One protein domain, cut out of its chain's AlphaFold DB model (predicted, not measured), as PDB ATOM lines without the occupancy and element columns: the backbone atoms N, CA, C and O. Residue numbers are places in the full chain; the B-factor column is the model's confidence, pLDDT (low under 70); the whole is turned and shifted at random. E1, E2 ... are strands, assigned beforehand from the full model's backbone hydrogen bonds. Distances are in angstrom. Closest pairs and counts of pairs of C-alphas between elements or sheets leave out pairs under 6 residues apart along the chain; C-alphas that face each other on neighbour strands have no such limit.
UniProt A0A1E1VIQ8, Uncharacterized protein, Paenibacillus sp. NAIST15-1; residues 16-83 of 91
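What this domain is: This is residues 16 to 83 of the 91 residues of an uncharacterized protein of Paenibacillus sp. NAIST15-1 (UniProt A0A1E1VIQ8). Six strands form one strongly twisted antiparallel sheet, two three-strand meanders side by side, E1 E2 E3 and E4 E5 E6, each strand the antiparallel neighbour of the one before, joined where E1 pairs with E4. The order is E3 E2 E1 E4 E5 E6; E1 E2 E3 E4 form a Greek key, four strands in a row of which E1 E2 E3 are a meander and the first, E1, is the antiparallel neighbour of the fourth, E4. The class is all strand, though under half of the 68 printed residues are in named strands. The whole is compact, with a radius of gyration of the C-alphas of 12.2 A and spans of 35 by 26 by 26 A.

Where its parts are: E1, residues 16 to 19, begins at C-alpha 16 (-39.659, -22.817, 38.197). E2 is residues 22 to 27, E3 39 to 42, E4 53 to 57, E5 64 to 69. E6, residues 75 to 82, 17.3 A long, bends by 77 degrees at residue 79.

How they stand to each other: E1 and E4 are antiparallel at 139 degrees, with N 17 and O 55 within hydrogen-bond range at 2.8 A. Edge strands E3 and E6 are apart.

The domain as a whole: The printed part has no cut. The link E2 to E3 is long. Residues 37 to 51 and 80 to 83 have pLDDT under 70.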
ATOM      1  N   HIS A  16     -40.915 -23.504  38.481       93.31
ATOM      2  CA  HIS A  16     -39.659 -22.817  38.197       93.31
ATOM      3  C   HIS A  16     -38.513 -23.814  38.337       93.31
ATOM      4  O   HIS A  16     -38.441 -24.507  39.345       93.31
ATOM      5  N   SER A  17     -37.680 -23.945  37.313       90.25
ATOM      6  CA  SER A  17     -36.550 -24.875  37.281       90.25
ATOM      7  C   SER A  17     -35.267 -24.090  37.059       90.25
ATOM      8  O   SER A  17     -35.186 -23.288  36.131       90.25
ATOM      9  N   LEU A  18     -34.278 -24.340  37.909       87.06
ATOM     10  CA  LEU A  18     -32.920 -23.826  37.785       87.06
ATOM     11  C   LEU A  18     -31.996 -25.002  37.469       87.06
ATOM     12  O   LEU A  18     -31.930 -25.943  38.261       87.06
ATOM     13  N   GLU A  19     -31.297 -24.951  36.338       83.56
ATOM     14  CA  GLU A  19     -30.279 -25.928  35.946       83.56
ATOM     15  C   GLU A  19     -28.883 -25.310  35.977       83.56
ATOM     16  O   GLU A  19     -28.616 -24.292  35.345       83.56
ATOM     17  N   TYR A  20     -27.989 -25.957  36.719       78.00
ATOM     18  CA  TYR A  20     -26.553 -25.686  36.746       78.00
ATOM     19  C   TYR A  20     -25.826 -27.043  36.802       78.00
ATOM     20  O   TYR A  20     -26.093 -27.903  35.971       78.00
ATOM     21  N   ILE A  21     -25.004 -27.311  37.823       76.38
ATOM     22  CA  ILE A  21     -24.505 -28.673  38.142       76.38
ATOM     23  C   ILE A  21     -25.565 -29.569  38.815       76.38
ATOM     24  O   ILE A  21     -25.349 -30.753  39.059       76.38
ATOM     25  N   TYR A  22     -26.699 -28.984  39.192       73.00
ATOM     26  CA  TYR A  22     -27.862 -29.652  39.764       73.00
ATOM     27  C   TYR A  22     -29.120 -29.045  39.153       73.00
ATOM     28  O   TYR A  22     -29.069 -27.946  38.595       73.00
ATOM     29  N   ARG A  23     -30.259 -29.729  39.306       80.44
ATOM     30  CA  ARG A  23     -31.566 -29.116  39.063       80.44
ATOM     31  C   ARG A  23     -32.313 -28.901  40.356       80.44
ATOM     32  O   ARG A  23     -32.422 -29.802  41.195       80.44
ATOM     33  N   GLU A  24     -32.863 -27.706  40.466       86.06
ATOM     34  CA  GLU A  24     -33.771 -27.314  41.526       86.06
ATOM     35  C   GLU A  24     -35.121 -26.936  40.919       86.06
ATOM     36  O   GLU A  24     -35.223 -25.962  40.179       86.06
ATOM     37  N   ASP A  25     -36.155 -27.700  41.278       88.94
ATOM     38  CA  ASP A  25     -37.537 -27.404  40.903       88.94
ATOM     39  C   ASP A  25     -38.243 -26.717  42.089       88.94
ATOM     40  O   ASP A  25     -38.278 -27.250  43.206       88.94
ATOM     41  N   ARG A  26     -38.837 -25.542  41.851       91.00
ATOM     42  CA  ARG A  26     -39.569 -24.719  42.825       91.00
ATOM     43  C   ARG A  26     -41.005 -24.488  42.356       91.00
ATOM     44  O   ARG A  26     -41.266 -24.007  41.255       91.00
ATOM     45  N   ARG A  27     -41.979 -24.780  43.222       92.31
ATOM     46  CA  ARG A  27     -43.391 -24.437  42.961       92.31
ATOM     47  C   ARG A  27     -43.580 -22.923  42.914       92.31
ATOM     48  O   ARG A  27     -42.939 -22.204  43.672       92.31
ATOM     49  N   ILE A  28     -44.523 -22.448  42.107       93.06
ATOM     50  CA  ILE A  28     -44.860 -21.024  42.019       93.06
ATOM     51  C   ILE A  28     -46.005 -20.710  42.992       93.06
ATOM     52  O   ILE A  28     -47.014 -21.421  43.061       93.06
ATOM     53  N   SER A  29     -45.831 -19.655  43.783       92.69
ATOM     54  CA  SER A  29     -46.831 -19.148  44.725       92.69
ATOM     55  C   SER A  29     -48.011 -18.477  44.011       92.69
ATOM     56  O   SER A  29     -47.971 -18.202  42.814       92.69
ATOM     57  N   LEU A  30     -49.073 -18.168  44.757       91.44
ATOM     58  CA  LEU A  30     -50.218 -17.411  44.232       91.44
ATOM     59  C   LEU A  30     -49.867 -15.968  43.833       91.44
ATOM     60  O   LEU A  30     -50.616 -15.350  43.089       91.44
ATOM     61  N   ASN A  31     -48.720 -15.457  44.285       92.69
ATOM     62  CA  ASN A  31     -48.217 -14.131  43.924       92.69
ATOM     63  C   ASN A  31     -47.181 -14.192  42.790       92.69
ATOM     64  O   ASN A  31     -46.523 -13.195  42.521       92.69
ATOM     65  N   GLY A  32     -46.988 -15.358  42.165       91.88
ATOM     66  CA  GLY A  32     -46.066 -15.532  41.041       91.88
ATOM     67  C   GLY A  32     -44.589 -15.586  41.394       91.88
ATOM     68  O   GLY A  32     -43.752 -15.487  40.507       91.88
ATOM     69  N   GLN A  33     -44.269 -15.774  42.674       93.12
ATOM     70  CA  GLN A  33     -42.901 -15.951  43.163       93.12
ATOM     71  C   GLN A  33     -42.559 -17.434  43.347       93.12
ATOM     72  O   GLN A  33     -43.440 -18.186  43.795       93.12
ATOM     73  N   PRO A  34     -41.312 -17.865  43.090       90.12
ATOM     74  CA  PRO A  34     -40.876 -19.223  43.381       90.12
ATOM     75  C   PRO A  34     -40.858 -19.459  44.898       90.12
ATOM     76  O   PRO A  34     -40.343 -18.659  45.681       90.12
ATOM     77  N   LEU A  35     -41.444 -20.569  45.339       87.88
ATOM     78  CA  LEU A  35     -41.432 -20.980  46.738       87.88
ATOM     79  C   LEU A  35     -40.046 -21.506  47.121       87.88
ATOM     80  O   LEU A  35     -39.383 -22.178  46.337       87.88
ATOM     81  N   LYS A  36     -39.639 -21.273  48.374       77.56
ATOM     82  CA  LYS A  36     -38.345 -21.731  48.916       77.56
ATOM     83  C   LYS A  36     -38.239 -23.254  49.100       77.56
ATOM     84  O   LYS A  36     -37.190 -23.735  49.518       77.56
ATOM     85  N   ASN A  37     -39.305 -24.008  48.826       67.62
ATOM     86  CA  ASN A  37     -39.295 -25.463  48.944       67.62
ATOM     87  C   ASN A  37     -38.486 -26.043  47.783       67.62
ATOM     88  O   ASN A  37     -38.933 -25.998  46.639       67.62
ATOM     89  N   LYS A  38     -37.298 -26.561  48.102       63.12
ATOM     90  CA  LYS A  38     -36.349 -27.099  47.130       63.12
ATOM     91  C   LYS A  38     -36.594 -28.587  46.916       63.12
ATOM     92  O   LYS A  38     -36.530 -29.361  47.870       63.12
ATOM     93  N   CYS A  39     -36.806 -29.001  45.672       57.22
ATOM     94  CA  CYS A  39     -36.572 -30.381  45.265       57.22
ATOM     95  C   CYS A  39     -35.250 -30.424  44.500       57.22
ATOM     96  O   CYS A  39     -35.224 -30.190  43.294       57.22
ATOM     97  N   ASN A  40     -34.154 -30.700  45.210       57.38
ATOM     98  CA  ASN A  40     -32.856 -30.906  44.579       57.38
ATOM     99  C   ASN A  40     -32.840 -32.312  43.982       57.38
ATOM    100  O   ASN A  40     -33.004 -33.293  44.713       57.38
ATOM    101  N   LYS A  41     -32.639 -32.421  42.671       59.88
ATOM    102  CA  LYS A  41     -32.294 -33.694  42.038       59.88
ATOM    103  C   LYS A  41     -30.876 -33.575  41.478       59.88
ATOM    104  O   LYS A  41     -30.637 -32.647  40.699       59.88
ATOM    105  N   PRO A  42     -29.942 -34.465  41.862       58.00
ATOM    106  CA  PRO A  42     -28.696 -34.587  41.120       58.00
ATOM    107  C   PRO A  42     -29.045 -34.984  39.680       58.00
ATOM    108  O   PRO A  42     -29.913 -35.832  39.462       58.00
ATOM    109  N   LEU A  43     -28.437 -34.315  38.705       61.19
ATOM    110  CA  LEU A  43     -28.490 -34.723  37.305       61.19
ATOM    111  C   LEU A  43     -27.161 -35.393  37.003       61.19
ATOM    112  O   LEU A  43     -26.131 -34.730  37.010       61.19
ATOM    113  N   GLU A  44     -27.198 -36.707  36.802       57.72
ATOM    114  CA  GLU A  44     -25.999 -37.533  36.618       57.72
ATOM    115  C   GLU A  44     -25.278 -37.251  35.280       57.72
ATOM    116  O   GLU A  44     -24.118 -37.619  35.143       57.72
ATOM    117  N   ASP A  45     -25.895 -36.495  34.356       53.72
ATOM    118  CA  ASP A  45     -25.430 -36.345  32.965       53.72
ATOM    119  C   ASP A  45     -25.367 -34.897  32.431       53.72
ATOM    120  O   ASP A  45     -25.363 -34.681  31.216       53.72
ATOM    121  N   LEU A  46     -25.346 -33.869  33.289       56.00
ATOM    122  CA  LEU A  46     -25.183 -32.491  32.803       56.00
ATOM    123  C   LEU A  46     -23.709 -32.087  32.737       56.00
ATOM    124  O   LEU A  46     -23.004 -32.056  33.744       56.00
ATOM    125  N   VAL A  47     -23.271 -31.697  31.536       57.62
ATOM    126  CA  VAL A  47     -22.108 -30.818  31.379       57.62
ATOM    127  C   VAL A  47     -22.421 -29.545  32.170       57.62
ATOM    128  O   VAL A  47     -23.518 -29.007  31.991       57.62
ATOM    129  N   PRO A  48     -21.528 -29.072  33.059       59.16
ATOM    130  CA  PRO A  48     -21.734 -27.808  33.748       59.16
ATOM    131  C   PRO A  48     -22.032 -26.734  32.706       59.16
ATOM    132  O   PRO A  48     -21.218 -26.502  31.814       59.16
ATOM    133  N   TYR A  49     -23.208 -26.118  32.783       59.31
ATOM    134  CA  TYR A  49     -23.439 -24.900  32.025       59.31
ATOM    135  C   TYR A  49     -22.538 -23.814  32.613       59.31
ATOM    136  O   TYR A  49     -22.429 -23.709  33.837       59.31
ATOM    137  N   ASP A  50     -21.902 -23.013  31.756       66.12
ATOM    138  CA  ASP A  50     -21.118 -21.859  32.210       66.12
ATOM    139  C   ASP A  50     -22.008 -20.864  32.982       66.12
ATOM    140  O   ASP A  50     -21.552 -20.258  33.952       66.12
ATOM    141  N   ASP A  51     -23.302 -20.802  32.635       69.50
ATOM    142  CA  ASP A  51     -24.320 -19.984  33.292       69.50
ATOM    143  C   ASP A  51     -25.539 -20.807  33.758       69.50
ATOM    144  O   ASP A  51     -25.999 -21.708  33.050       69.50
ATOM    145  N   PRO A  52     -26.114 -20.504  34.939       75.00
ATOM    146  CA  PRO A  52     -27.350 -21.129  35.390       75.00
ATOM    147  C   PRO A  52     -28.516 -20.806  34.447       75.00
ATOM    148  O   PRO A  52     -28.846 -19.644  34.210       75.00
ATOM    149  N   HIS A  53     -29.187 -21.845  33.958       83.25
ATOM    150  CA  HIS A  53     -30.355 -21.712  33.097       83.25
ATOM    151  C   HIS A  53     -31.649 -21.804  33.908       83.25
ATOM    152  O   HIS A  53     -31.938 -22.826  34.533       83.25
ATOM    153  N   GLU A  54     -32.458 -20.747  33.849       88.69
ATOM    154  CA  GLU A  54     -33.806 -20.716  34.419       88.69
ATOM    155  C   GLU A  54     -34.868 -20.950  33.343       88.69
ATOM    156  O   GLU A  54     -34.822 -20.371  32.256       88.69
ATOM    157  N   TYR A  55     -35.843 -21.802  33.647       90.56
ATOM    158  CA  TYR A  55     -36.982 -22.063  32.773       90.56
ATOM    159  C   TYR A  55     -38.182 -22.582  33.571       90.56
ATOM    160  O   TYR A  55     -38.083 -22.947  34.745       90.56
ATOM    161  N   LEU A  56     -39.345 -22.640  32.930       92.88
ATOM    162  CA  LEU A  56     -40.539 -23.259  33.496       92.88
ATOM    163  C   LEU A  56     -40.690 -24.690  32.989       92.88
ATOM    164  O   LEU A  56     -40.579 -24.938  31.794       92.88
ATOM    165  N   ARG A  57     -40.985 -25.642  33.871       90.94
ATOM    166  CA  ARG A  57     -41.104 -27.062  33.520       90.94
ATOM    167  C   ARG A  57     -42.457 -27.623  33.916       90.94
ATOM    168  O   ARG A  57     -42.961 -27.351  35.005       90.94
ATOM    169  N   CYS A  58     -43.033 -28.449  33.051       90.69
ATOM    170  CA  CYS A  58     -44.163 -29.284  33.428       90.69
ATOM    171  C   CYS A  58     -43.661 -30.521  34.195       90.69
ATOM    172  O   CYS A  58     -42.851 -31.268  33.646       90.69
ATOM    173  N   PRO A  59     -44.128 -30.788  35.424       88.94
ATOM    174  CA  PRO A  59     -43.715 -31.985  36.157       88.94
ATOM    175  C   PRO A  59     -44.301 -33.288  35.582       88.94
ATOM    176  O   PRO A  59     -43.761 -34.349  35.877       88.94
ATOM    177  N   GLU A  60     -45.356 -33.205  34.761       88.94
ATOM    178  CA  GLU A  60     -46.031 -34.364  34.153       88.94
ATOM    179  C   GLU A  60     -45.468 -34.695  32.766       88.94
ATOM    180  O   GLU A  60     -44.986 -35.794  32.524       88.94
ATOM    181  N   CYS A  61     -45.501 -33.729  31.843       87.12
ATOM    182  CA  CYS A  61     -45.094 -33.941  30.448       87.12
ATOM    183  C   CYS A  61     -43.643 -33.532  30.168       87.12
ATOM    184  O   CYS A  61     -43.200 -33.612  29.029       87.12
ATOM    185  N   TYR A  62     -42.933 -33.004  31.169       85.50
ATOM    186  CA  TYR A  62     -41.531 -32.573  31.091       85.50
ATOM    187  C   TYR A  62     -41.189 -31.474  30.080       85.50
ATOM    188  O   TYR A  62     -40.041 -31.035  30.035       85.50
ATOM    189  N   PHE A  63     -42.185 -30.944  29.365       87.50
ATOM    190  CA  PHE A  63     -42.026 -29.780  28.505       87.50
ATOM    191  C   PHE A  63     -41.484 -28.571  29.261       87.50
ATOM    192  O   PHE A  63     -41.934 -28.255  30.370       87.50
ATOM    193  N   ARG A  64     -40.526 -27.896  28.624       89.25
ATOM    194  CA  ARG A  64     -39.877 -26.685  29.119       89.25
ATOM    195  C   ARG A  64     -40.448 -25.470  28.409       89.25
ATOM    196  O   ARG A  64     -40.724 -25.532  27.217       89.25
ATOM    197  N   TYR A  65     -40.579 -24.373  29.128       90.94
ATOM    198  CA  TYR A  65     -41.129 -23.117  28.654       90.94
ATOM    199  C   TYR A  65     -40.162 -21.995  29.003       90.94
ATOM    200  O   TYR A  65     -39.613 -21.961  30.109       90.94
ATOM    201  N   GLU A  66     -39.979 -21.072  28.067       91.06
ATOM    202  CA  GLU A  66     -39.286 -19.823  28.354       91.06
ATOM    203  C   GLU A  66     -40.105 -18.974  29.319       91.06
ATOM    204  O   GLU A  66     -41.342 -18.947  29.269       91.06
ATOM    205  N   MET A  67     -39.394 -18.270  30.190       92.44
ATOM    206  CA  MET A  67     -39.992 -17.452  31.227       92.44
ATOM    207  C   MET A  67     -39.399 -16.060  31.261       92.44
ATOM    208  O   MET A  67     -38.258 -15.849  30.864       92.44
ATOM    209  N   ASP A  68     -40.199 -15.150  31.792       93.25
ATOM    210  CA  ASP A  68     -39.795 -13.805  32.168       93.25
ATOM    211  C   ASP A  68     -40.565 -13.403  33.429       93.25
ATOM    212  O   ASP A  68     -41.344 -14.186  33.992       93.25
ATOM    213  N   TYR A  69     -40.370 -12.168  33.853       93.56
ATOM    214  CA  TYR A  69     -41.096 -11.544  34.933       93.56
ATOM    215  C   TYR A  69     -41.937 -10.396  34.382       93.56
ATOM    216  O   TYR A  69     -41.472  -9.587  33.583       93.56
ATOM    217  N   ASP A  70     -43.195 -10.311  34.809       92.94
ATOM    218  CA  ASP A  70     -43.997  -9.128  34.510       92.94
ATOM    219  C   ASP A  70     -43.517  -7.896  35.302       92.94
ATOM    220  O   ASP A  70     -42.625  -7.975  36.146       92.94
ATOM    221  N   GLU A  71     -44.151  -6.742  35.081       93.06
ATOM    222  CA  GLU A  71     -43.803  -5.476  35.752       93.06
ATOM    223  C   GLU A  71     -43.888  -5.531  37.292       93.06
ATOM    224  O   GLU A  71     -43.366  -4.657  37.982       93.06
ATOM    225  N   GLN A  72     -44.553  -6.546  37.853       92.56
ATOM    226  CA  GLN A  72     -44.686  -6.774  39.296       92.56
ATOM    227  C   GLN A  72     -43.700  -7.839  39.802       92.56
ATOM    228  O   GLN A  72     -43.797  -8.277  40.951       92.56
ATOM    229  N   GLY A  73     -42.766  -8.275  38.954       92.12
ATOM    230  CA  GLY A  73     -41.774  -9.294  39.264       92.12
ATOM    231  C   GLY A  73     -42.351 -10.706  39.330       92.12
ATOM    232  O   GLY A  73     -41.767 -11.556  39.999       92.12
ATOM    233  N   ARG A  74     -43.515 -10.976  38.728       94.88
ATOM    234  CA  ARG A  74     -44.192 -12.283  38.802       94.88
ATOM    235  C   ARG A  74     -43.828 -13.132  37.594       94.88
ATOM    236  O   ARG A  74     -43.857 -12.636  36.473       94.88
ATOM    237  N   ILE A  75     -43.558 -14.417  37.814       95.00
ATOM    238  CA  ILE A  75     -43.163 -15.340  36.745       95.00
ATOM    239  C   ILE A  75     -44.289 -15.489  35.711       95.00
ATOM    240  O   ILE A  75     -45.410 -15.882  36.059       95.00
ATOM    241  N   ILE A  76     -43.962 -15.255  34.442       94.31
ATOM    242  CA  ILE A  76     -44.821 -15.447  33.270       94.31
ATOM    243  C   ILE A  76     -44.114 -16.310  32.218       94.31
ATOM    244  O   ILE A  76     -42.894 -16.435  32.215       94.31
ATOM    245  N   THR A  77     -44.880 -16.915  31.312       92.38
ATOM    246  CA  THR A  77     -44.344 -17.575  30.110       92.38
ATOM    247  C   THR A  77     -44.255 -16.575  28.965       92.38
ATOM    248  O   THR A  77     -45.260 -15.922  28.680       92.38
ATOM    249  N   ILE A  78     -43.116 -16.505  28.274       88.19
ATOM    250  CA  ILE A  78     -42.915 -15.590  27.130       88.19
ATOM    251  C   ILE A  78     -42.727 -16.294  25.780       88.19
ATOM    252  O   ILE A  78     -42.710 -15.633  24.747       88.19
ATOM    253  N   GLY A  79     -42.626 -17.626  25.759       74.69
ATOM    254  CA  GLY A  79     -42.293 -18.371  24.545       74.69
ATOM    255  C   GLY A  79     -42.741 -19.832  24.547       74.69
ATOM    256  O   GLY A  79     -43.253 -20.359  25.539       74.69
ATOM    257  N   GLY A  80     -42.576 -20.466  23.382       65.94
ATOM    258  CA  GLY A  80     -42.984 -21.843  23.103       65.94
ATOM    259  C   GLY A  80     -42.091 -22.909  23.741       65.94
ATOM    260  O   GLY A  80     -41.019 -22.637  24.276       65.94
ATOM    261  N   ILE A  81     -42.577 -24.146  23.671       63.25
ATOM    262  CA  ILE A  81     -41.966 -25.337  24.259       63.25
ATOM    263  C   ILE A  81     -40.550 -25.543  23.705       63.25
ATOM    264  O   ILE A  81     -40.401 -25.750  22.501       63.25
ATOM    265  N   LYS A  82     -39.522 -25.563  24.562       58.22
ATOM    266  CA  LYS A  82     -38.191 -26.049  24.167       58.22
ATOM    267  C   LYS A  82     -38.086 -27.548  24.464       58.22
ATOM    268  O   LYS A  82     -38.252 -27.928  25.628       58.22
ATOM    269  N   PRO A  83     -37.817 -28.413  23.469       54.28
ATOM    270  CA  PRO A  83     -37.347 -29.765  23.758       54.28
ATOM    271  C   PRO A  83     -36.006 -29.694  24.506       54.28
ATOM    272  O   PRO A  83     -35.256 -28.721  24.358       54.28
TER     273      PRO A  83